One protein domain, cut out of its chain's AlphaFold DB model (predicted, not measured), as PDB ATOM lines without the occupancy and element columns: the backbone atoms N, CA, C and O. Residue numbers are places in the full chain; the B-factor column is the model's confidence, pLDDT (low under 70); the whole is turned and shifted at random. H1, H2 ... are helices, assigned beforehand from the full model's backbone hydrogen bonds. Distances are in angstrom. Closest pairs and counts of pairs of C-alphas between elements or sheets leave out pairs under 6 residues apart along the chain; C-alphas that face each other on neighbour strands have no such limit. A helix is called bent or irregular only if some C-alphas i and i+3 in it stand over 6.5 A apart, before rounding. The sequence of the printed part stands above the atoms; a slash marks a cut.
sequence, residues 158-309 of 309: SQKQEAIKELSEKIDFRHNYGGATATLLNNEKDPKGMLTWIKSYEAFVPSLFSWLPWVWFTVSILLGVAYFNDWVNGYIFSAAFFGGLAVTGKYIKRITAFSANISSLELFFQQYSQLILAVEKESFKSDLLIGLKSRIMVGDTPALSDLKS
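Overview. This is residues 158 to 309 of the 309 residues of the protein "MutS-related protein" of Nonlabens ulvanivorans (UniProt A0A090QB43). A long rod is built along one very long bent helix, H6, with a helical hairpin at one end, where H5 folds back beside the arm H6a, and a looser group of H1, H2 and H7 at the other end, round the far part of the arm H6b. H3 sits beside H6b between these ends, and residues 206 to 212, of which 207 to 210 belong to the short H4, stand free. The printed part has 152 residues with seven named helices, H1 to H7 in order, and no named strand; the class is all helix. It is extended, with a radius of gyration of the C-alphas of 25.9 A and spans of 84 by 30 by 29 A.

Arrangement. H6, residues 234 to 281, was assigned as one helix by its hydrogen bonds but is bent: C-alphas 250 and 253 are 7.3 A apart. Its arms, H6a, residues 234 to 250, and H6b, residues 253 to 281, stand at a steep tilt of 56 degrees. H5, residues 212 to 228, and H6a form a helical hairpin; they touch, the closest C-alphas being those of Leu 223 and Phe 237, 6.1 A apart, at a shallow tilt of 24 degrees, opposite ways. H2, residues 171 to 185, touches H6b at its residues 271 to 278 alone, closest at the C-alphas of Leu 184 and Gln 271, 5.7 A, with a shallow tilt of 3 degrees, opposite ways. H3, residues 191 to 199, and H6b only just touch, with 3 pairs of C-alphas within 8 A, the closest being Met 194 and Leu 265, 7.2 A. H6b and H7, residues 287 to 296, form a helical hairpin and only just touch, also with 3 such pairs; the closest C-alphas are those of Val 279 and Lys 293, 7.0 A, at a shallow tilt of 33 degrees, only just short of steep. H1, residues 158 to 169, touches H7 with its residues 159 to 163 alone, about perpendicular at 81 degrees, closest at the C-alphas of Gln 159 and Leu 288, 6.0 A. H4, residues 207 to 210, touches no helix and meets H5 only through their link. Every O i to N i+4 pair is within hydrogen-bond range in H1, H2, H3, H5, H6a and H6b, against 5 of 6 in H7; H4 is too short for such a pair.

Along the chain. H6b measures 42.2 A from first to last C-alpha, H6a and H5 24.4 A each, and H2 20.8 A. H1 begins at C-alpha 158, (-4.852, 68.254, 12.442). H6a begins at C-alpha 234, (-21.852, 20.793, -51.704), and H7 ends at C-alpha 296, (-12.364, 62.512, -7.959).

Size, cuts and confidence. The C-alphas farthest apart, those of Ser 158 and Asp 230, are 86.1 A apart. The printed part has no cut and no long link. Its mean pLDDT is 76.9, and 31 residues are under 70, among them residues 183 to 195 and the last stretch, 297 to 309, which holds no named element.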
ATOM      1  N   SER A 158      -3.512  67.915  11.940       93.38
ATOM      2  CA  SER A 158      -4.852  68.254  12.442       93.38
ATOM      3  C   SER A 158      -5.953  67.889  11.437       93.38
ATOM      4  O   SER A 158      -6.944  67.271  11.820       93.38
ATOM      5  N   GLN A 159      -5.729  68.149  10.144       93.31
ATOM      6  CA  GLN A 159      -6.661  67.796   9.066       93.31
ATOM      7  C   GLN A 159      -6.808  66.272   8.922       93.31
ATOM      8  O   GLN A 159      -7.915  65.762   8.740       93.31
ATOM      9  N   LYS A 160      -5.701  65.521   9.047       91.62
ATOM     10  CA  LYS A 160      -5.718  64.047   9.049       91.62
ATOM     11  C   LYS A 160      -6.491  63.503  10.256       91.62
ATOM     12  O   LYS A 160      -7.304  62.596  10.097       91.62
ATOM     13  N   GLN A 161      -6.265  64.049  11.451       93.69
ATOM     14  CA  GLN A 161      -6.958  63.633  12.675       93.69
ATOM     15  C   GLN A 161      -8.462  63.903  12.605       93.69
ATOM     16  O   GLN A 161      -9.251  63.044  12.998       93.69
ATOM     17  N   GLU A 162      -8.864  65.056  12.071       95.19
ATOM     18  CA  GLU A 162     -10.273  65.387  11.869       95.19
ATOM     19  C   GLU A 162     -10.940  64.420  10.884       95.19
ATOM     20  O   GLU A 162     -11.994  63.861  11.194       95.19
ATOM     21  N   ALA A 163     -10.284  64.129   9.756       94.25
ATOM     22  CA  ALA A 163     -10.763  63.141   8.793       94.25
ATOM     23  C   ALA A 163     -10.897  61.736   9.406       94.25
ATOM     24  O   ALA A 163     -11.893  61.049   9.177       94.25
ATOM     25  N   ILE A 164      -9.926  61.305  10.221       93.62
ATOM     26  CA  ILE A 164      -9.986  60.016  10.930       93.62
ATOM     27  C   ILE A 164     -11.150  60.003  11.925       93.62
ATOM     28  O   ILE A 164     -11.883  59.015  11.982       93.62
ATOM     29  N   LYS A 165     -11.345  61.086  12.688       95.06
ATOM     30  CA  LYS A 165     -12.439  61.208  13.659       95.06
ATOM     31  C   LYS A 165     -13.797  61.140  12.966       95.06
ATOM     32  O   LYS A 165     -14.629  60.328  13.361       95.06
ATOM     33  N   GLU A 166     -13.990  61.906  11.898       94.94
ATOM     34  CA  GLU A 166     -15.212  61.853  11.098       94.94
ATOM     35  C   GLU A 166     -15.466  60.440  10.553       94.94
ATOM     36  O   GLU A 166     -16.557  59.883  10.712       94.94
ATOM     37  N   LEU A 167     -14.449  59.822   9.940       93.62
ATOM     38  CA  LEU A 167     -14.587  58.470   9.414       93.62
ATOM     39  C   LEU A 167     -14.887  57.464  10.516       93.62
ATOM     40  O   LEU A 167     -15.612  56.516  10.225       93.62
ATOM     41  N   SER A 168     -14.378  57.654  11.739       91.19
ATOM     42  CA  SER A 168     -14.597  56.767  12.892       91.19
ATOM     43  C   SER A 168     -16.077  56.653  13.288       91.19
ATOM     44  O   SER A 168     -16.518  55.566  13.675       91.19
ATOM     45  N   GLU A 169     -16.862  57.708  13.064       91.75
ATOM     46  CA  GLU A 169     -18.302  57.760  13.340       91.75
ATOM     47  C   GLU A 169     -19.133  57.102  12.219       91.75
ATOM     48  O   GLU A 169     -20.213  56.564  12.460       91.75
ATOM     49  N   LYS A 170     -18.606  57.051  10.989       92.94
ATOM     50  CA  LYS A 170     -19.289  56.514   9.798       92.94
ATOM     51  C   LYS A 170     -19.041  55.012   9.584       92.94
ATOM     52  O   LYS A 170     -18.538  54.590   8.540       92.94
ATOM     53  N   ILE A 171     -19.378  54.177  10.570       90.31
ATOM     54  CA  ILE A 171     -19.092  52.725  10.542       90.31
ATOM     55  C   ILE A 171     -19.705  52.037   9.311       90.31
ATOM     56  O   ILE A 171     -19.020  51.266   8.636       90.31
ATOM     57  N   ASP A 172     -20.963  52.343   8.986       90.31
ATOM     58  CA  ASP A 172     -21.658  51.746   7.840       90.31
ATOM     59  C   ASP A 172     -20.978  52.060   6.515       90.31
ATOM     60  O   ASP A 172     -20.759  51.157   5.709       90.31
ATOM     61  N   PHE A 173     -20.562  53.312   6.319       91.75
ATOM     62  CA  PHE A 173     -19.789  53.702   5.148       91.75
ATOM     63  C   PHE A 173     -18.478  52.912   5.069       91.75
ATOM     64  O   PHE A 173     -18.212  52.282   4.046       91.75
ATOM     65  N   ARG A 174     -17.688  52.848   6.156       91.00
ATOM     66  CA  ARG A 174     -16.409  52.107   6.164       91.00
ATOM     67  C   ARG A 174     -16.595  50.622   5.850       91.00
ATOM     68  O   ARG A 174     -15.782  50.037   5.132       91.00
ATOM     69  N   HIS A 175     -17.640  50.000   6.398       88.94
ATOM     70  CA  HIS A 175     -17.919  48.577   6.197       88.94
ATOM     71  C   HIS A 175     -18.427  48.302   4.785       88.94
ATOM     72  O   HIS A 175     -17.918  47.389   4.140       88.94
ATOM     73  N   ASN A 176     -19.359  49.111   4.278       88.94
ATOM     74  CA  ASN A 176     -19.882  48.977   2.920       88.94
ATOM     75  C   ASN A 176     -18.801  49.249   1.873       88.94
ATOM     76  O   ASN A 176     -18.660  48.468   0.934       88.94
ATOM     77  N   TYR A 177     -17.991  50.295   2.061       88.69
ATOM     78  CA  TYR A 177     -16.875  50.616   1.177       88.69
ATOM     79  C   TYR A 177     -15.826  49.499   1.185       88.69
ATOM     80  O   TYR A 177     -15.424  49.013   0.130       88.69
ATOM     81  N   GLY A 178     -15.437  49.016   2.369       82.44
ATOM     82  CA  GLY A 178     -14.503  47.900   2.508       82.44
ATOM     83  C   GLY A 178     -15.036  46.574   1.954       82.44
ATOM     84  O   GLY A 178     -14.288  45.843   1.312       82.44
ATOM     85  N   GLY A 179     -16.320  46.273   2.164       78.81
ATOM     86  CA  GLY A 179     -16.993  45.078   1.647       78.81
ATOM     87  C   GLY A 179     -17.146  45.102   0.126       78.81
ATOM     88  O   GLY A 179     -16.854  44.102  -0.536       78.81
ATOM     89  N   ALA A 180     -17.518  46.258  -0.438       78.44
ATOM     90  CA  ALA A 180     -17.537  46.484  -1.881       78.44
ATOM     91  C   ALA A 180     -16.132  46.290  -2.455       78.44
ATOM     92  O   ALA A 180     -15.940  45.471  -3.344       78.44
ATOM     93  N   THR A 181     -15.131  46.941  -1.862       77.38
ATOM     94  CA  THR A 181     -13.728  46.818  -2.273       77.38
ATOM     95  C   THR A 181     -13.264  45.355  -2.249       77.38
ATOM     96  O   THR A 181     -12.689  44.879  -3.220       77.38
ATOM     97  N   ALA A 182     -13.580  44.599  -1.193       71.06
ATOM     98  CA  ALA A 182     -13.198  43.190  -1.078       71.06
ATOM     99  C   ALA A 182     -13.910  42.278  -2.092       71.06
ATOM    100  O   ALA A 182     -13.289  41.372  -2.639       71.06
ATOM    101  N   THR A 183     -15.195  42.513  -2.372       68.62
ATOM    102  CA  THR A 183     -15.956  41.710  -3.351       68.62
ATOM    103  C   THR A 183     -15.521  42.001  -4.784       68.62
ATOM    104  O   THR A 183     -15.487  41.099  -5.620       68.62
ATOM    105  N   LEU A 184     -15.192  43.259  -5.075       68.56
ATOM    106  CA  LEU A 184     -14.817  43.704  -6.410       68.56
ATOM    107  C   LEU A 184     -13.373  43.272  -6.733       68.56
ATOM    108  O   LEU A 184     -13.147  42.573  -7.722       68.56
ATOM    109  N   LEU A 185     -12.422  43.534  -5.833       64.94
ATOM    110  CA  LEU A 185     -10.997  43.269  -6.069       64.94
ATOM    111  C   LEU A 185     -10.576  41.804  -5.910       64.94
ATOM    112  O   LEU A 185      -9.461  41.446  -6.283       64.94
ATOM    113  N   ASN A 186     -11.452  40.925  -5.411       56.94
ATOM    114  CA  ASN A 186     -11.174  39.482  -5.378       56.94
ATOM    115  C   ASN A 186     -10.970  38.889  -6.790       56.94
ATOM    116  O   ASN A 186     -10.456  37.784  -6.932       56.94
ATOM    117  N   ASN A 187     -11.384  39.622  -7.832       53.88
ATOM    118  CA  ASN A 187     -11.280  39.220  -9.233       53.88
ATOM    119  C   ASN A 187     -10.138  39.915  -9.995       53.88
ATOM    120  O   ASN A 187     -10.062  39.777 -11.218       53.88
ATOM    121  N   GLU A 188      -9.281  40.692  -9.329       54.09
ATOM    122  CA  GLU A 188      -8.410  41.616 -10.050       54.09
ATOM    123  C   GLU A 188      -7.089  41.015 -10.545       54.09
ATOM    124  O   GLU A 188      -6.286  40.444  -9.801       54.09
ATOM    125  N   LYS A 189      -6.862  41.228 -11.846       55.62
ATOM    126  CA  LYS A 189      -5.543  41.290 -12.478       55.62
ATOM    127  C   LYS A 189      -4.947  42.678 -12.219       55.62
ATOM    128  O   LYS A 189      -5.673  43.661 -12.210       55.62
ATOM    129  N   ASP A 190      -3.630  42.739 -12.052       61.09
ATOM    130  CA  ASP A 190      -2.851  43.945 -11.733       61.09
ATOM    131  C   ASP A 190      -3.260  45.203 -12.550       61.09
ATOM    132  O   ASP A 190      -3.038  45.227 -13.770       61.09
ATOM    133  N   PRO A 191      -3.790  46.266 -11.903       62.09
ATOM    134  CA  PRO A 191      -4.140  47.536 -12.551       62.09
ATOM    135  C   PRO A 191      -2.986  48.153 -13.355       62.09
ATOM    136  O   PRO A 191      -3.196  48.754 -14.412       62.09
ATOM    137  N   LYS A 192      -1.737  47.967 -12.901       63.09
ATOM    138  CA  LYS A 192      -0.543  48.481 -13.593       63.09
ATOM    139  C   LYS A 192      -0.258  47.703 -14.874       63.09
ATOM    140  O   LYS A 192       0.092  48.303 -15.894       63.09
ATOM    141  N   GLY A 193      -0.467  46.387 -14.853       64.19
ATOM    142  CA  GLY A 193      -0.392  45.540 -16.042       64.19
ATOM    143  C   GLY A 193      -1.410  45.953 -17.108       64.19
ATOM    144  O   GLY A 193      -1.083  45.993 -18.294       64.19
ATOM    145  N   MET A 194      -2.609  46.356 -16.689       67.94
ATOM    146  CA  MET A 194      -3.656  46.831 -17.594       67.94
ATOM    147  C   MET A 194      -3.313  48.179 -18.234       67.94
ATOM    148  O   MET A 194      -3.413  48.316 -19.452       67.94
ATOM    149  N   LEU A 195      -2.836  49.153 -17.451       67.62
ATOM    150  CA  LEU A 195      -2.398  50.445 -17.988       67.62
ATOM    151  C   LEU A 195      -1.238  50.282 -18.980       67.62
ATOM    152  O   LEU A 195      -1.194  50.960 -20.007       67.62
ATOM    153  N   THR A 196      -0.315  49.367 -18.683       70.19
ATOM    154  CA  THR A 196       0.794  49.028 -19.582       70.19
ATOM    155  C   THR A 196       0.260  48.446 -20.890       70.19
ATOM    156  O   THR A 196       0.680  48.894 -21.950       70.19
ATOM    157  N   TRP A 197      -0.711  47.526 -20.830       72.56
ATOM    158  CA  TRP A 197      -1.333  46.929 -22.016       72.56
ATOM    159  C   TRP A 197      -2.067  47.946 -22.900       72.56
ATOM    160  O   TRP A 197      -1.931  47.891 -24.119       72.56
ATOM    161  N   ILE A 198      -2.805  48.895 -22.309       73.81
ATOM    162  CA  ILE A 198      -3.459  49.975 -23.070       73.81
ATOM    163  C   ILE A 198      -2.407  50.807 -23.808       73.81
ATOM    164  O   ILE A 198      -2.566  51.111 -24.987       73.81
ATOM    165  N   LYS A 199      -1.320  51.171 -23.115       74.81
ATOM    166  CA  LYS A 199      -0.248  52.004 -23.676       74.81
ATOM    167  C   LYS A 199       0.585  51.284 -24.736       74.81
ATOM    168  O   LYS A 199       1.139  51.953 -25.600       74.81
ATOM    169  N   SER A 200       0.689  49.959 -24.667       74.81
ATOM    170  CA  SER A 200       1.449  49.134 -25.612       74.81
ATOM    171  C   SER A 200       0.583  48.458 -26.679       74.81
ATOM    172  O   SER A 200       1.050  47.542 -27.357       74.81
ATOM    173  N   TYR A 201      -0.680  48.870 -26.831       74.00
ATOM    174  CA  TYR A 201      -1.560  48.299 -27.842       74.00
ATOM    175  C   TYR A 201      -1.083  48.649 -29.257       74.00
ATOM    176  O   TYR A 201      -1.065  49.810 -29.659       74.00
ATOM    177  N   GLU A 202      -0.776  47.614 -30.037       70.75
ATOM    178  CA  GLU A 202      -0.524  47.717 -31.471       70.75
ATOM    179  C   GLU A 202      -1.668  47.076 -32.263       70.75
ATOM    180  O   GLU A 202      -2.170  45.993 -31.932       70.75
ATOM    181  N   ALA A 203      -2.074  47.735 -33.349       69.81
ATOM    182  CA  ALA A 203      -3.094  47.216 -34.248       69.81
ATOM    183  C   ALA A 203      -2.603  45.916 -34.913       69.81
ATOM    184  O   ALA A 203      -1.697  45.918 -35.741       69.81
ATOM    185  N   PHE A 204      -3.219  44.786 -34.560       70.06
ATOM    186  CA  PHE A 204      -2.812  43.462 -35.050       70.06
ATOM    187  C   PHE A 204      -3.577  42.994 -36.300       70.06
ATOM    188  O   PHE A 204      -3.300  41.904 -36.811       70.06
ATOM    189  N   VAL A 205      -4.557  43.779 -36.762       64.19
ATOM    190  CA  VAL A 205      -5.431  43.464 -37.898       64.19
ATOM    191  C   VAL A 205      -5.131  44.431 -39.052       64.19
ATOM    192  O   VAL A 205      -5.235  45.642 -38.856       64.19
ATOM    193  N   PRO A 206      -4.771  43.940 -40.253       71.56
ATOM    194  CA  PRO A 206      -4.567  44.789 -41.429       71.56
ATOM    195  C   PRO A 206      -5.846  45.541 -41.824       71.56
ATOM    196  O   PRO A 206      -6.943  45.001 -41.694       71.56
ATOM    197  N   SER A 207      -5.723  46.732 -42.416       66.44
ATOM    198  CA  SER A 207      -6.872  47.546 -42.863       66.44
ATOM    199  C   SER A 207      -7.805  46.833 -43.858       66.44
ATOM    200  O   SER A 207      -8.997  47.136 -43.911       66.44
ATOM    201  N   LEU A 208      -7.301  45.830 -44.591       63.31
ATOM    202  CA  LEU A 208      -8.093  44.976 -45.488       63.31
ATOM    203  C   LEU A 208      -9.180  44.158 -44.767       63.31
ATOM    204  O   LEU A 208     -10.189  43.811 -45.372       63.31
ATOM    205  N   PHE A 209      -9.019  43.869 -43.476       67.06
ATOM    206  CA  PHE A 209      -9.987  43.090 -42.695       67.06
ATOM    207  C   PHE A 209     -11.219  43.890 -42.244       67.06
ATOM    208  O   PHE A 209     -12.098  43.329 -41.596       67.06
ATOM    209  N   SER A 210     -11.320  45.173 -42.597       70.88
ATOM    210  CA  SER A 210     -12.515  45.990 -42.334       70.88
ATOM    211  C   SER A 210     -13.709  45.610 -43.223       70.88
ATOM    212  O   SER A 210     -14.844  45.598 -42.756       70.88
ATOM    213  N   TRP A 211     -13.462  45.246 -44.487       74.62
ATOM    214  CA  TRP A 211     -14.499  44.933 -45.482       74.62
ATOM    215  C   TRP A 211     -14.504  43.458 -45.912       74.62
ATOM    216  O   TRP A 211     -15.543  42.931 -46.312       74.62
ATOM    217  N   LEU A 212     -13.370  42.761 -45.782       77.94
ATOM    218  CA  LEU A 212     -13.218  41.357 -46.177       77.94
ATOM    219  C   LEU A 212     -14.188  40.390 -45.455       77.94
ATOM    220  O   LEU A 212     -14.739  39.521 -46.133       77.94
ATOM    221  N   PRO A 213     -14.474  40.523 -44.139       79.75
ATOM    222  CA  PRO A 213     -15.454  39.671 -43.460       79.75
ATOM    223  C   PRO A 213     -16.882  39.879 -43.971       79.75
ATOM    224  O   PRO A 213     -17.629  38.912 -44.074       79.75
ATOM    225  N   TRP A 214     -17.248  41.115 -44.330       79.12
ATOM    226  CA  TRP A 214     -18.560  41.420 -44.905       79.12
ATOM    227  C   TRP A 214     -18.725  40.766 -46.273       79.12
ATOM    228  O   TRP A 214     -19.718  40.085 -46.503       79.12
ATOM    229  N   VAL A 215     -17.714  40.875 -47.140       83.06
ATOM    230  CA  VAL A 215     -17.713  40.195 -48.446       83.06
ATOM    231  C   VAL A 215     -17.778  38.679 -48.273       83.06
ATOM    232  O   VAL A 215     -18.580  38.019 -48.930       83.06
ATOM    233  N   TRP A 216     -16.995  38.120 -47.348       82.06
ATOM    234  CA  TRP A 216     -17.008  36.687 -47.063       82.06
ATOM    235  C   TRP A 216     -18.357  36.196 -46.520       82.06
ATOM    236  O   TRP A 216     -18.836  35.131 -46.916       82.06
ATOM    237  N   PHE A 217     -18.998  36.979 -45.649       81.75
ATOM    238  CA  PHE A 217     -20.331  36.698 -45.117       81.75
ATOM    239  C   PHE A 217     -21.391  36.707 -46.224       81.75
ATOM    240  O   PHE A 217     -22.158  35.751 -46.343       81.75
ATOM    241  N   THR A 218     -21.391  37.728 -47.087       83.38
ATOM    242  CA  THR A 218     -22.319  37.816 -48.224       83.38
ATOM    243  C   THR A 218     -22.118  36.662 -49.207       83.38
ATOM    244  O   THR A 218     -23.093  36.031 -49.610       83.38
ATOM    245  N   VAL A 219     -20.867  36.320 -49.541       84.88
ATOM    246  CA  VAL A 219     -20.544  35.171 -50.405       84.88
ATOM    247  C   VAL A 219     -21.002  33.853 -49.774       84.88
ATOM    248  O   VAL A 219     -21.570  33.012 -50.467       84.88
ATOM    249  N   SER A 220     -20.828  33.682 -48.461       80.88
ATOM    250  CA  SER A 220     -21.267  32.473 -47.748       80.88
ATOM    251  C   SER A 220     -22.792  32.320 -47.747       80.88
ATOM    252  O   SER A 220     -23.294  31.215 -47.950       80.88
ATOM    253  N   ILE A 221     -23.537  33.419 -47.574       82.81
ATOM    254  CA  ILE A 221     -25.005  33.420 -47.670       82.81
ATOM    255  C   ILE A 221     -25.454  33.084 -49.093       82.81
ATOM    256  O   ILE A 221     -26.315  32.224 -49.267       82.81
ATOM    257  N   LEU A 222     -24.862  33.720 -50.108       83.88
ATOM    258  CA  LEU A 222     -25.209  33.471 -51.509       83.88
ATOM    259  C   LEU A 222     -24.940  32.016 -51.912       83.88
ATOM    260  O   LEU A 222     -25.785  31.399 -52.555       83.88
ATOM    261  N   LEU A 223     -23.810  31.444 -51.485       82.00
ATOM    262  CA  LEU A 223     -23.497  30.030 -51.712       82.00
ATOM    263  C   LEU A 223     -24.438  29.094 -50.943       82.00
ATOM    264  O   LEU A 223     -24.812  28.053 -51.475       82.00
ATOM    265  N   GLY A 224     -24.857  29.465 -49.728       78.81
ATOM    266  CA  GLY A 224     -25.860  28.718 -48.968       78.81
ATOM    267  C   GLY A 224     -27.217  28.687 -49.678       78.81
ATOM    268  O   GLY A 224     -27.797  27.620 -49.853       78.81
ATOM    269  N   VAL A 225     -27.692  29.837 -50.167       82.06
ATOM    270  CA  VAL A 225     -28.939  29.939 -50.946       82.06
ATOM    271  C   VAL A 225     -28.833  29.179 -52.272       82.06
ATOM    272  O   VAL A 225     -29.778  28.495 -52.662       82.06
ATOM    273  N   ALA A 226     -27.691  29.254 -52.956       82.12
ATOM    274  CA  ALA A 226     -27.470  28.540 -54.212       82.12
ATOM    275  C   ALA A 226     -27.387  27.011 -54.023       82.12
ATOM    276  O   ALA A 226     -27.847  26.270 -54.888       82.12
ATOM    277  N   TYR A 227     -26.870  26.539 -52.883       79.62
ATOM    278  CA  TYR A 227     -26.901  25.123 -52.503       79.62
ATOM    279  C   TYR A 227     -28.334  24.623 -52.271       79.62
ATOM    280  O   TYR A 227     -28.699  23.574 -52.784       79.62
ATOM    281  N   PHE A 228     -29.179  25.393 -51.572       77.38
ATOM    282  CA  PHE A 228     -30.590  25.029 -51.363       77.38
ATOM    283  C   PHE A 228     -31.420  24.965 -52.656       77.38
ATOM    284  O   PHE A 228     -32.469  24.328 -52.661       77.38
ATOM    285  N   ASN A 229     -30.967  25.618 -53.729       81.44
ATOM    286  CA  ASN A 229     -31.608  25.595 -55.047       81.44
ATOM    287  C   ASN A 229     -30.953  24.593 -56.027       81.44
ATOM    288  O   ASN A 229     -31.236  24.656 -57.220       81.44
ATOM    289  N   ASP A 230     -30.067  23.702 -55.556       79.94
ATOM    290  CA  ASP A 230     -29.310  22.720 -56.361       79.94
ATOM    291  C   ASP A 230     -28.414  23.324 -57.467       79.94
ATOM    292  O   ASP A 230     -27.974  22.638 -58.389       79.94
ATOM    293  N   TRP A 231     -28.080  24.616 -57.384       77.56
ATOM    294  CA  TRP A 231     -27.245  25.293 -58.387       77.56
ATOM    295  C   TRP A 231     -25.744  25.063 -58.176       77.56
ATOM    296  O   TRP A 231     -24.944  25.320 -59.076       77.56
ATOM    297  N   VAL A 232     -25.339  24.615 -56.983       75.38
ATOM    298  CA  VAL A 232     -23.930  24.490 -56.588       75.38
ATOM    299  C   VAL A 232     -23.696  23.185 -55.832       75.38
ATOM    300  O   VAL A 232     -24.419  22.844 -54.902       75.38
ATOM    301  N   ASN A 233     -22.627  22.474 -56.197       78.19
ATOM    302  CA  ASN A 233     -22.204  21.241 -55.538       78.19
ATOM    303  C   ASN A 233     -21.733  21.508 -54.089       78.19
ATOM    304  O   ASN A 233     -20.938  22.421 -53.844       78.19
ATOM    305  N   GLY A 234     -22.162  20.672 -53.135       76.56
ATOM    306  CA  GLY A 234     -21.852  20.793 -51.704       76.56
ATOM    307  C   GLY A 234     -20.355  20.847 -51.361       76.56
ATOM    308  O   GLY A 234     -19.984  21.413 -50.330       76.56
ATOM    309  N   TYR A 235     -19.471  20.351 -52.236       82.75
ATOM    310  CA  TYR A 235     -18.018  20.495 -52.067       82.75
ATOM    311  C   TYR A 235     -17.539  21.955 -52.140       82.75
ATOM    312  O   TYR A 235     -16.654  22.334 -51.377       82.75
ATOM    313  N   ILE A 236     -18.131  22.789 -53.004       79.62
ATOM    314  CA  ILE A 236     -17.750  24.207 -53.166       79.62
ATOM    315  C   ILE A 236     -18.187  25.009 -51.937       79.62
ATOM    316  O   ILE A 236     -17.414  25.803 -51.399       79.62
ATOM    317  N   PHE A 237     -19.400  24.742 -51.445       76.75
ATOM    318  CA  PHE A 237     -19.904  25.321 -50.202       76.75
ATOM    319  C   PHE A 237     -19.035  24.917 -49.002       76.75
ATOM    320  O   PHE A 237     -18.620  25.770 -48.219       76.75
ATOM    321  N   SER A 238     -18.680  23.632 -48.902       77.12
ATOM    322  CA  SER A 238     -17.812  23.125 -47.833       77.12
ATOM    323  C   SER A 238     -16.410  23.741 -47.896       77.12
ATOM    324  O   SER A 238     -15.883  24.167 -46.872       77.12
ATOM    325  N   ALA A 239     -15.811  23.853 -49.086       84.12
ATOM    326  CA  ALA A 239     -14.495  24.466 -49.267       84.12
ATOM    327  C   ALA A 239     -14.484  25.951 -48.861       84.12
ATOM    328  O   ALA A 239     -13.563  26.385 -48.164       84.12
ATOM    329  N   ALA A 240     -15.522  26.712 -49.224       80.81
ATOM    330  CA  ALA A 240     -15.690  28.089 -48.768       80.81
ATOM    331  C   ALA A 240     -15.874  28.149 -47.240       80.81
ATOM    332  O   ALA A 240     -15.186  28.902 -46.558       80.81
ATOM    333  N   PHE A 241     -16.718  27.300 -46.660       79.25
ATOM    334  CA  PHE A 241     -16.918  27.270 -45.212       79.25
ATOM    335  C   PHE A 241     -15.612  26.984 -44.443       79.25
ATOM    336  O   PHE A 241     -15.222  27.757 -43.562       79.25
ATOM    337  N   PHE A 242     -14.884  25.927 -44.818       82.94
ATOM    338  CA  PHE A 242     -13.626  25.554 -44.165       82.94
ATOM    339  C   PHE A 242     -12.491  26.552 -44.428       82.94
ATOM    340  O   PHE A 242     -11.688  26.799 -43.527       82.94
ATOM    341  N   GLY A 243     -12.442  27.180 -45.607       84.56
ATOM    342  CA  GLY A 243     -11.483  28.247 -45.904       84.56
ATOM    343  C   GLY A 243     -11.656  29.454 -44.978       84.56
ATOM    344  O   GLY A 243     -10.684  29.949 -44.404       84.56
ATOM    345  N   GLY A 244     -12.904  29.871 -44.743       80.62
ATOM    346  CA  GLY A 244     -13.228  30.955 -43.813       80.62
ATOM    347  C   GLY A 244     -12.887  30.593 -42.370       80.62
ATOM    348  O   GLY A 244     -12.340  31.412 -41.621       80.62
ATOM    349  N   LEU A 245     -13.141  29.335 -41.998       80.56
ATOM    350  CA  LEU A 245     -12.798  28.804 -40.684       80.56
ATOM    351  C   LEU A 245     -11.280  28.790 -40.449       80.56
ATOM    352  O   LEU A 245     -10.832  29.167 -39.370       80.56
ATOM    353  N   ALA A 246     -10.481  28.414 -41.453       84.19
ATOM    354  CA  ALA A 246      -9.021  28.379 -41.362       84.19
ATOM    355  C   ALA A 246      -8.416  29.782 -41.181       84.19
ATOM    356  O   ALA A 246      -7.548  29.988 -40.326       84.19
ATOM    357  N   VAL A 247      -8.914  30.770 -41.935       81.44
ATOM    358  CA  VAL A 247      -8.499  32.174 -41.788       81.44
ATOM    359  C   VAL A 247      -8.875  32.700 -40.403       81.44
ATOM    360  O   VAL A 247      -8.026  33.262 -39.713       81.44
ATOM    361  N   THR A 248     -10.109  32.456 -39.954       80.56
ATOM    362  CA  THR A 248     -10.575  32.860 -38.616       80.56
ATOM    363  C   THR A 248      -9.753  32.183 -37.517       80.56
ATOM    364  O   THR A 248      -9.293  32.843 -36.584       80.56
ATOM    365  N   GLY A 249      -9.480  30.885 -37.660       80.88
ATOM    366  CA  GLY A 249      -8.684  30.090 -36.728       80.88
ATOM    367  C   GLY A 249      -7.256  30.608 -36.551       80.88
ATOM    368  O   GLY A 249      -6.723  30.562 -35.442       80.88
ATOM    369  N   LYS A 250      -6.650  31.196 -37.592       82.06
ATOM    370  CA  LYS A 250      -5.325  31.834 -37.493       82.06
ATOM    371  C   LYS A 250      -5.321  33.040 -36.541       82.06
ATOM    372  O   LYS A 250      -4.330  33.259 -35.844       82.06
ATOM    373  N   TYR A 251      -6.414  33.803 -36.487       78.94
ATOM    374  CA  TYR A 251      -6.523  35.018 -35.667       78.94
ATOM    375  C   TYR A 251      -7.280  34.816 -34.354       78.94
ATOM    376  O   TYR A 251      -7.188  35.673 -33.475       78.94
ATOM    377  N   ILE A 252      -7.963  33.679 -34.175       81.00
ATOM    378  CA  ILE A 252      -8.830  33.440 -33.017       81.00
ATOM    379  C   ILE A 252      -8.088  33.607 -31.693       81.00
ATOM    380  O   ILE A 252      -8.591  34.267 -30.796       81.00
ATOM    381  N   LYS A 253      -6.837  33.135 -31.590       79.69
ATOM    382  CA  LYS A 253      -6.031  33.300 -30.370       79.69
ATOM    383  C   LYS A 253      -5.795  34.773 -30.018       79.69
ATOM    384  O   LYS A 253      -5.867  35.132 -28.848       79.69
ATOM    385  N   ARG A 254      -5.532  35.624 -31.019       79.62
ATOM    386  CA  ARG A 254      -5.306  37.067 -30.822       79.62
ATOM    387  C   ARG A 254      -6.604  37.786 -30.466       79.62
ATOM    388  O   ARG A 254      -6.599  38.601 -29.550       79.62
ATOM    389  N   ILE A 255      -7.705  37.434 -31.130       79.69
ATOM    390  CA  ILE A 255      -9.040  37.981 -30.847       79.69
ATOM    391  C   ILE A 255      -9.474  37.615 -29.426       79.69
ATOM    392  O   ILE A 255      -9.889  38.489 -28.671       79.69
ATOM    393  N   THR A 256      -9.317  36.353 -29.023       79.94
ATOM    394  CA  THR A 256      -9.665  35.902 -27.672       79.94
ATOM    395  C   THR A 256      -8.793  36.577 -26.614       79.94
ATOM    396  O   THR A 256      -9.317  37.004 -25.590       79.94
ATOM    397  N   ALA A 257      -7.485  36.730 -26.854       80.00
ATOM    398  CA  ALA A 257      -6.599  37.450 -25.935       80.00
ATOM    399  C   ALA A 257      -6.988  38.934 -25.802       80.00
ATOM    400  O   ALA A 257      -7.066  39.456 -24.691       80.00
ATOM    401  N   PHE A 258      -7.290  39.596 -26.920       80.19
ATOM    402  CA  PHE A 258      -7.755  40.981 -26.946       80.19
ATOM    403  C   PHE A 258      -9.091  41.150 -26.212       80.19
ATOM    404  O   PHE A 258      -9.203  41.995 -25.328       80.19
ATOM    405  N   SER A 259     -10.073  40.294 -26.511       79.00
ATOM    406  CA  SER A 259     -11.371  40.284 -25.833       79.00
ATOM    407  C   SER A 259     -11.219  40.047 -24.334       79.00
ATOM    408  O   SER A 259     -11.873  40.726 -23.556       79.00
ATOM    409  N   ALA A 260     -10.341  39.133 -23.912       77.06
ATOM    410  CA  ALA A 260     -10.099  38.876 -22.495       77.06
ATOM    411  C   ALA A 260      -9.512  40.101 -21.770       77.06
ATOM    412  O   ALA A 260      -9.872  40.357 -20.620       77.06
ATOM    413  N   ASN A 261      -8.639  40.865 -22.433       77.44
ATOM    414  CA  ASN A 261      -8.074  42.094 -21.877       77.44
ATOM    415  C   ASN A 261      -9.112  43.228 -21.827       77.44
ATOM    416  O   ASN A 261      -9.240  43.872 -20.786       77.44
ATOM    417  N   ILE A 262      -9.925  43.411 -22.876       78.50
ATOM    418  CA  ILE A 262     -11.045  44.370 -22.859       78.50
ATOM    419  C   ILE A 262     -12.045  44.030 -21.759       78.50
ATOM    420  O   ILE A 262     -12.391  44.901 -20.970       78.50
ATOM    421  N   SER A 263     -12.479  42.772 -21.659       74.31
ATOM    422  CA  SER A 263     -13.423  42.365 -20.618       74.31
ATOM    423  C   SER A 263     -12.853  42.593 -19.218       74.31
ATOM    424  O   SER A 263     -13.590  42.969 -18.310       74.31
ATOM    425  N   SER A 264     -11.539  42.413 -19.025       71.75
ATOM    426  CA  SER A 264     -10.904  42.742 -17.744       71.75
ATOM    427  C   SER A 264     -10.895  44.242 -17.452       71.75
ATOM    428  O   SER A 264     -11.078  44.634 -16.304       71.75
ATOM    429  N   LEU A 265     -10.741  45.074 -18.481       72.94
ATOM    430  CA  LEU A 265     -10.767  46.527 -18.373       72.94
ATOM    431  C   LEU A 265     -12.170  47.067 -18.095       72.94
ATOM    432  O   LEU A 265     -12.343  47.907 -17.217       72.94
ATOM    433  N   GLU A 266     -13.180  46.535 -18.775       71.38
ATOM    434  CA  GLU A 266     -14.579  46.836 -18.475       71.38
ATOM    435  C   GLU A 266     -14.911  46.479 -17.021       71.38
ATOM    436  O   GLU A 266     -15.497  47.289 -16.301       71.38
ATOM    437  N   LEU A 267     -14.472  45.300 -16.562       70.06
ATOM    438  CA  LEU A 267     -14.651  44.876 -15.178       70.06
ATOM    439  C   LEU A 267     -13.960  45.842 -14.203       70.06
ATOM    440  O   LEU A 267     -14.593  46.267 -13.240       70.06
ATOM    441  N   PHE A 268     -12.711  46.234 -14.469       73.12
ATOM    442  CA  PHE A 268     -11.974  47.216 -13.665       73.12
ATOM    443  C   PHE A 268     -12.743  48.541 -13.542       73.12
ATOM    444  O   PHE A 268     -13.029  48.998 -12.434       73.12
ATOM    445  N   PHE A 269     -13.181  49.127 -14.661       73.88
ATOM    446  CA  PHE A 269     -13.938  50.381 -14.637       73.88
ATOM    447  C   PHE A 269     -15.283  50.251 -13.914       73.88
ATOM    448  O   PHE A 269     -15.629  51.121 -13.113       73.88
ATOM    449  N   GLN A 270     -16.022  49.159 -14.134       72.12
ATOM    450  CA  GLN A 270     -17.284  48.904 -13.432       72.12
ATOM    451  C   GLN A 270     -17.085  48.785 -11.915       72.12
ATOM    452  O   GLN A 270     -17.919  49.262 -11.142       72.12
ATOM    453  N   GLN A 271     -15.991  48.161 -11.482       71.25
ATOM    454  CA  GLN A 271     -15.661  47.985 -10.072       71.25
ATOM    455  C   GLN A 271     -15.274  49.312  -9.405       71.25
ATOM    456  O   GLN A 271     -15.872  49.690  -8.397       71.25
ATOM    457  N   TYR A 272     -14.344  50.066  -9.994       76.56
ATOM    458  CA  TYR A 272     -13.931  51.366  -9.456       76.56
ATOM    459  C   TYR A 272     -15.060  52.400  -9.484       76.56
ATOM    460  O   TYR A 272     -15.207  53.166  -8.533       76.56
ATOM    461  N   SER A 273     -15.914  52.370 -10.510       77.19
ATOM    462  CA  SER A 273     -17.113  53.209 -10.602       77.19
ATOM    463  C   SER A 273     -18.020  53.067  -9.374       77.19
ATOM    464  O   SER A 273     -18.498  54.067  -8.843       77.19
ATOM    465  N   GLN A 274     -18.228  51.846  -8.873       77.50
ATOM    466  CA  GLN A 274     -19.061  51.626  -7.686       77.50
ATOM    467  C   GLN A 274     -18.437  52.208  -6.415       77.50
ATOM    468  O   GLN A 274     -19.160  52.733  -5.567       77.50
ATOM    469  N   LEU A 275     -17.109  52.141  -6.288       82.31
ATOM    470  CA  LEU A 275     -16.382  52.737  -5.166       82.31
ATOM    471  C   LEU A 275     -16.428  54.266  -5.226       82.31
ATOM    472  O   LEU A 275     -16.709  54.904  -4.214       82.31
ATOM    473  N   ILE A 276     -16.242  54.845  -6.415       83.44
ATOM    474  CA  ILE A 276     -16.379  56.289  -6.642       83.44
ATOM    475  C   ILE A 276     -17.797  56.742  -6.284       83.44
ATOM    476  O   ILE A 276     -17.950  57.632  -5.456       83.44
ATOM    477  N   LEU A 277     -18.835  56.062  -6.783       83.31
ATOM    478  CA  LEU A 277     -20.231  56.372  -6.448       83.31
ATOM    479  C   LEU A 277     -20.515  56.302  -4.943       83.31
ATOM    480  O   LEU A 277     -21.358  57.048  -4.444       83.31
ATOM    481  N   ALA A 278     -19.855  55.400  -4.213       86.00
ATOM    482  CA  ALA A 278     -19.993  55.329  -2.763       86.00
ATOM    483  C   ALA A 278     -19.414  56.582  -2.082       86.00
ATOM    484  O   ALA A 278     -20.052  57.126  -1.185       86.00
ATOM    485  N   VAL A 279     -18.254  57.072  -2.537       88.56
ATOM    486  CA  VAL A 279     -17.639  58.324  -2.054       88.56
ATOM    487  C   VAL A 279     -18.461  59.550  -2.475       88.56
ATOM    488  O   VAL A 279     -18.629  60.483  -1.693       88.56
ATOM    489  N   GLU A 280     -19.014  59.550  -3.690       85.50
ATOM    490  CA  GLU A 280     -19.846  60.640  -4.209       85.50
ATOM    491  C   GLU A 280     -21.136  60.823  -3.402       85.50
ATOM    492  O   GLU A 280     -21.502  61.953  -3.068       85.50
ATOM    493  N   LYS A 281     -21.807  59.719  -3.056       86.69
ATOM    494  CA  LYS A 281     -23.065  59.736  -2.293       86.69
ATOM    495  C   LYS A 281     -22.883  60.105  -0.825       86.69
ATOM    496  O   LYS A 281     -23.827  60.587  -0.204       86.69
ATOM    497  N   GLU A 282     -21.700  59.871  -0.270       90.19
ATOM    498  CA  GLU A 282     -21.414  60.188   1.122       90.19
ATOM    499  C   GLU A 282     -21.120  61.690   1.292       90.19
ATOM    500  O   GLU A 282     -20.456  62.327   0.464       90.19
ATOM    501  N   SER A 283     -21.628  62.276   2.378       89.94
ATOM    502  CA  SER A 283     -21.331  63.662   2.755       89.94
ATOM    503  C   SER A 283     -20.153  63.699   3.723       89.94
ATOM    504  O   SER A 283     -20.182  63.021   4.754       89.94
ATOM    505  N   PHE A 284     -19.134  64.495   3.395       92.75
ATOM    506  CA  PHE A 284     -17.964  64.703   4.245       92.75
ATOM    507  C   PHE A 284     -17.936  66.122   4.810       92.75
ATOM    508  O   PHE A 284     -18.404  67.052   4.150       92.75
ATOM    509  N   LYS A 285     -17.402  66.276   6.023       91.69
ATOM    510  CA  LYS A 285     -17.271  67.562   6.726       91.69
ATOM    511  C   LYS A 285     -15.827  68.043   6.818       91.69
ATOM    512  O   LYS A 285     -15.603  69.242   6.767       91.69
ATOM    513  N   SER A 286     -14.874  67.127   6.959       92.69
ATOM    514  CA  SER A 286     -13.456  67.464   7.076       92.69
ATOM    515  C   SER A 286     -12.879  67.959   5.749       92.69
ATOM    516  O   SER A 286     -13.091  67.353   4.692       92.69
ATOM    517  N   ASP A 287     -12.076  69.020   5.821       91.06
ATOM    518  CA  ASP A 287     -11.465  69.661   4.649       91.06
ATOM    519  C   ASP A 287     -10.647  68.677   3.804       91.06
ATOM    520  O   ASP A 287     -10.668  68.723   2.573       91.06
ATOM    521  N   LEU A 288      -9.957  67.734   4.457       91.25
ATOM    522  CA  LEU A 288      -9.161  66.718   3.771       91.25
ATOM    523  C   LEU A 288     -10.036  65.769   2.940       91.25
ATOM    524  O   LEU A 288      -9.697  65.484   1.792       91.25
ATOM    525  N   LEU A 289     -11.153  65.277   3.487       90.81
ATOM    526  CA  LEU A 289     -12.043  64.358   2.765       90.81
ATOM    527  C   LEU A 289     -12.814  65.075   1.658       90.81
ATOM    528  O   LEU A 289     -12.982  64.511   0.577       90.81
ATOM    529  N   ILE A 290     -13.219  66.327   1.888       91.12
ATOM    530  CA  ILE A 290     -13.820  67.180   0.856       91.12
ATOM    531  C   ILE A 290     -12.817  67.417  -0.280       91.12
ATOM    532  O   ILE A 290     -13.159  67.231  -1.449       91.12
ATOM    533  N   GLY A 291     -11.564  67.741   0.050       89.25
ATOM    534  CA  GLY A 291     -10.490  67.927  -0.925       89.25
ATOM    535  C   GLY A 291     -10.121  66.650  -1.687       89.25
ATOM    536  O   GLY A 291      -9.750  66.713  -2.856       89.25
ATOM    537  N   LEU A 292     -10.229  65.473  -1.064       88.50
ATOM    538  CA  LEU A 292     -10.057  64.193  -1.759       88.50
ATOM    539  C   LEU A 292     -11.244  63.889  -2.678       88.50
ATOM    540  O   LEU A 292     -11.034  63.452  -3.808       88.50
ATOM    541  N   LYS A 293     -12.474  64.160  -2.230       87.50
ATOM    542  CA  LYS A 293     -13.685  64.002  -3.040       87.50
ATOM    543  C   LYS A 293     -13.648  64.904  -4.275       87.50
ATOM    544  O   LYS A 293     -13.921  64.426  -5.370       87.50
ATOM    545  N   SER A 294     -13.245  66.167  -4.133       85.00
ATOM    546  CA  SER A 294     -13.174  67.106  -5.261       85.00
ATOM    547  C   SER A 294     -12.135  66.720  -6.316       85.00
ATOM    548  O   SER A 294     -12.322  67.037  -7.480       85.00
ATOM    549  N   ARG A 295     -11.073  65.987  -5.954       83.00
ATOM    550  CA  ARG A 295     -10.103  65.445  -6.929       83.00
ATOM    551  C   ARG A 295     -10.661  64.297  -7.767       83.00
ATOM    552  O   ARG A 295     -10.106  63.998  -8.819       83.00
ATOM    553  N   ILE A 296     -11.694  63.622  -7.270       76.38
ATOM    554  CA  ILE A 296     -12.364  62.512  -7.959       76.38
ATOM    555  C   ILE A 296     -13.501  63.049  -8.840       76.38
ATOM    556  O   ILE A 296     -13.786  62.476  -9.888       76.38
ATOM    557  N   MET A 297     -14.115  64.166  -8.442       68.00
ATOM    558  CA  MET A 297     -15.145  64.868  -9.206       68.00
ATOM    559  C   MET A 297     -14.503  65.703 -10.325       68.00
ATOM    560  O   MET A 297     -13.744  66.634 -10.063       68.00
ATOM    561  N   VAL A 298     -14.810  65.403 -11.587       55.03
ATOM    562  CA  VAL A 298     -14.447  66.281 -12.710       55.03
ATOM    563  C   VAL A 298     -15.539  67.354 -12.828       55.03
ATOM    564  O   VAL A 298     -16.532  67.176 -13.527       55.03
ATOM    565  N   GLY A 299     -15.383  68.458 -12.085       52.41
ATOM    566  CA  GLY A 299     -16.374  69.546 -11.998       52.41
ATOM    567  C   GLY A 299     -17.550  69.264 -11.045       52.41
ATOM    568  O   GLY A 299     -17.479  68.363 -10.213       52.41
ATOM    569  N   ASP A 300     -18.641  70.036 -11.167       45.72
ATOM    570  CA  ASP A 300     -19.925  69.811 -10.457       45.72
ATOM    571  C   ASP A 300     -20.730  68.623 -11.031       45.72
ATOM    572  O   ASP A 300     -21.843  68.324 -10.589       45.72
ATOM    573  N   THR A 301     -20.181  67.930 -12.029       47.03
ATOM    574  CA  THR A 301     -20.782  66.767 -12.680       47.03
ATOM    575  C   THR A 301     -20.179  65.459 -12.158       47.03
ATOM    576  O   THR A 301     -18.969  65.381 -11.941       47.03
ATOM    577  N   PRO A 302     -20.995  64.405 -11.949       51.00
ATOM    578  CA  PRO A 302     -20.496  63.097 -11.528       51.00
ATOM    579  C   PRO A 302     -19.494  62.557 -12.553       51.00
ATOM    580  O   PRO A 302     -19.817  62.506 -13.737       51.00
ATOM    581  N   ALA A 303     -18.334  62.050 -12.127       48.88
ATOM    582  CA  ALA A 303     -17.323  61.496 -13.046       48.88
ATOM    583  C   ALA A 303     -17.857  60.319 -13.901       48.88
ATOM    584  O   ALA A 303     -17.264  59.922 -14.902       48.88
ATOM    585  N   LEU A 304     -19.006  59.756 -13.513       45.44
ATOM    586  CA  LEU A 304     -19.711  58.706 -14.238       45.44
ATOM    587  C   LEU A 304     -20.571  59.167 -15.422       45.44
ATOM    588  O   LEU A 304     -20.987  58.300 -16.197       45.44
ATOM    589  N   SER A 305     -20.912  60.456 -15.546       44.50
ATOM    590  CA  SER A 305     -21.684  60.932 -16.705       44.50
ATOM    591  C   SER A 305     -20.866  60.846 -17.990       44.50
ATOM    592  O   SER A 305     -21.408  60.465 -19.023       44.50
ATOM    593  N   ASP A 306     -19.560  61.082 -17.886       41.97
ATOM    594  CA  ASP A 306     -18.654  61.188 -19.034       41.97
ATOM    595  C   ASP A 306     -18.091  59.828 -19.475       41.97
ATOM    596  O   ASP A 306     -17.618  59.671 -20.593       41.97
ATOM    597  N   LEU A 307     -18.178  58.803 -18.618       40.38
ATOM    598  CA  LEU A 307     -17.808  57.419 -18.955       40.38
ATOM    599  C   LEU A 307     -18.934  56.639 -19.658       40.38
ATOM    600  O   LEU A 307     -18.714  55.512 -20.100       40.38
ATOM    601  N   LYS A 308     -20.152  57.193 -19.705       34.41
ATOM    602  CA  LYS A 308     -21.315  56.580 -20.371       34.41
ATOM    603  C   LYS A 308     -21.612  57.161 -21.758       34.41
ATOM    604  O   LYS A 308     -22.496  56.619 -22.422       34.41
ATOM    605  N   SER A 309     -20.930  58.234 -22.160       31.69
ATOM    606  CA  SER A 309     -20.971  58.804 -23.517       31.69
ATOM    607  C   SER A 309     -19.896  58.188 -24.398       31.69
ATOM    608  O   SER A 309     -20.221  57.842 -25.552       31.69
TER     609      SER A 309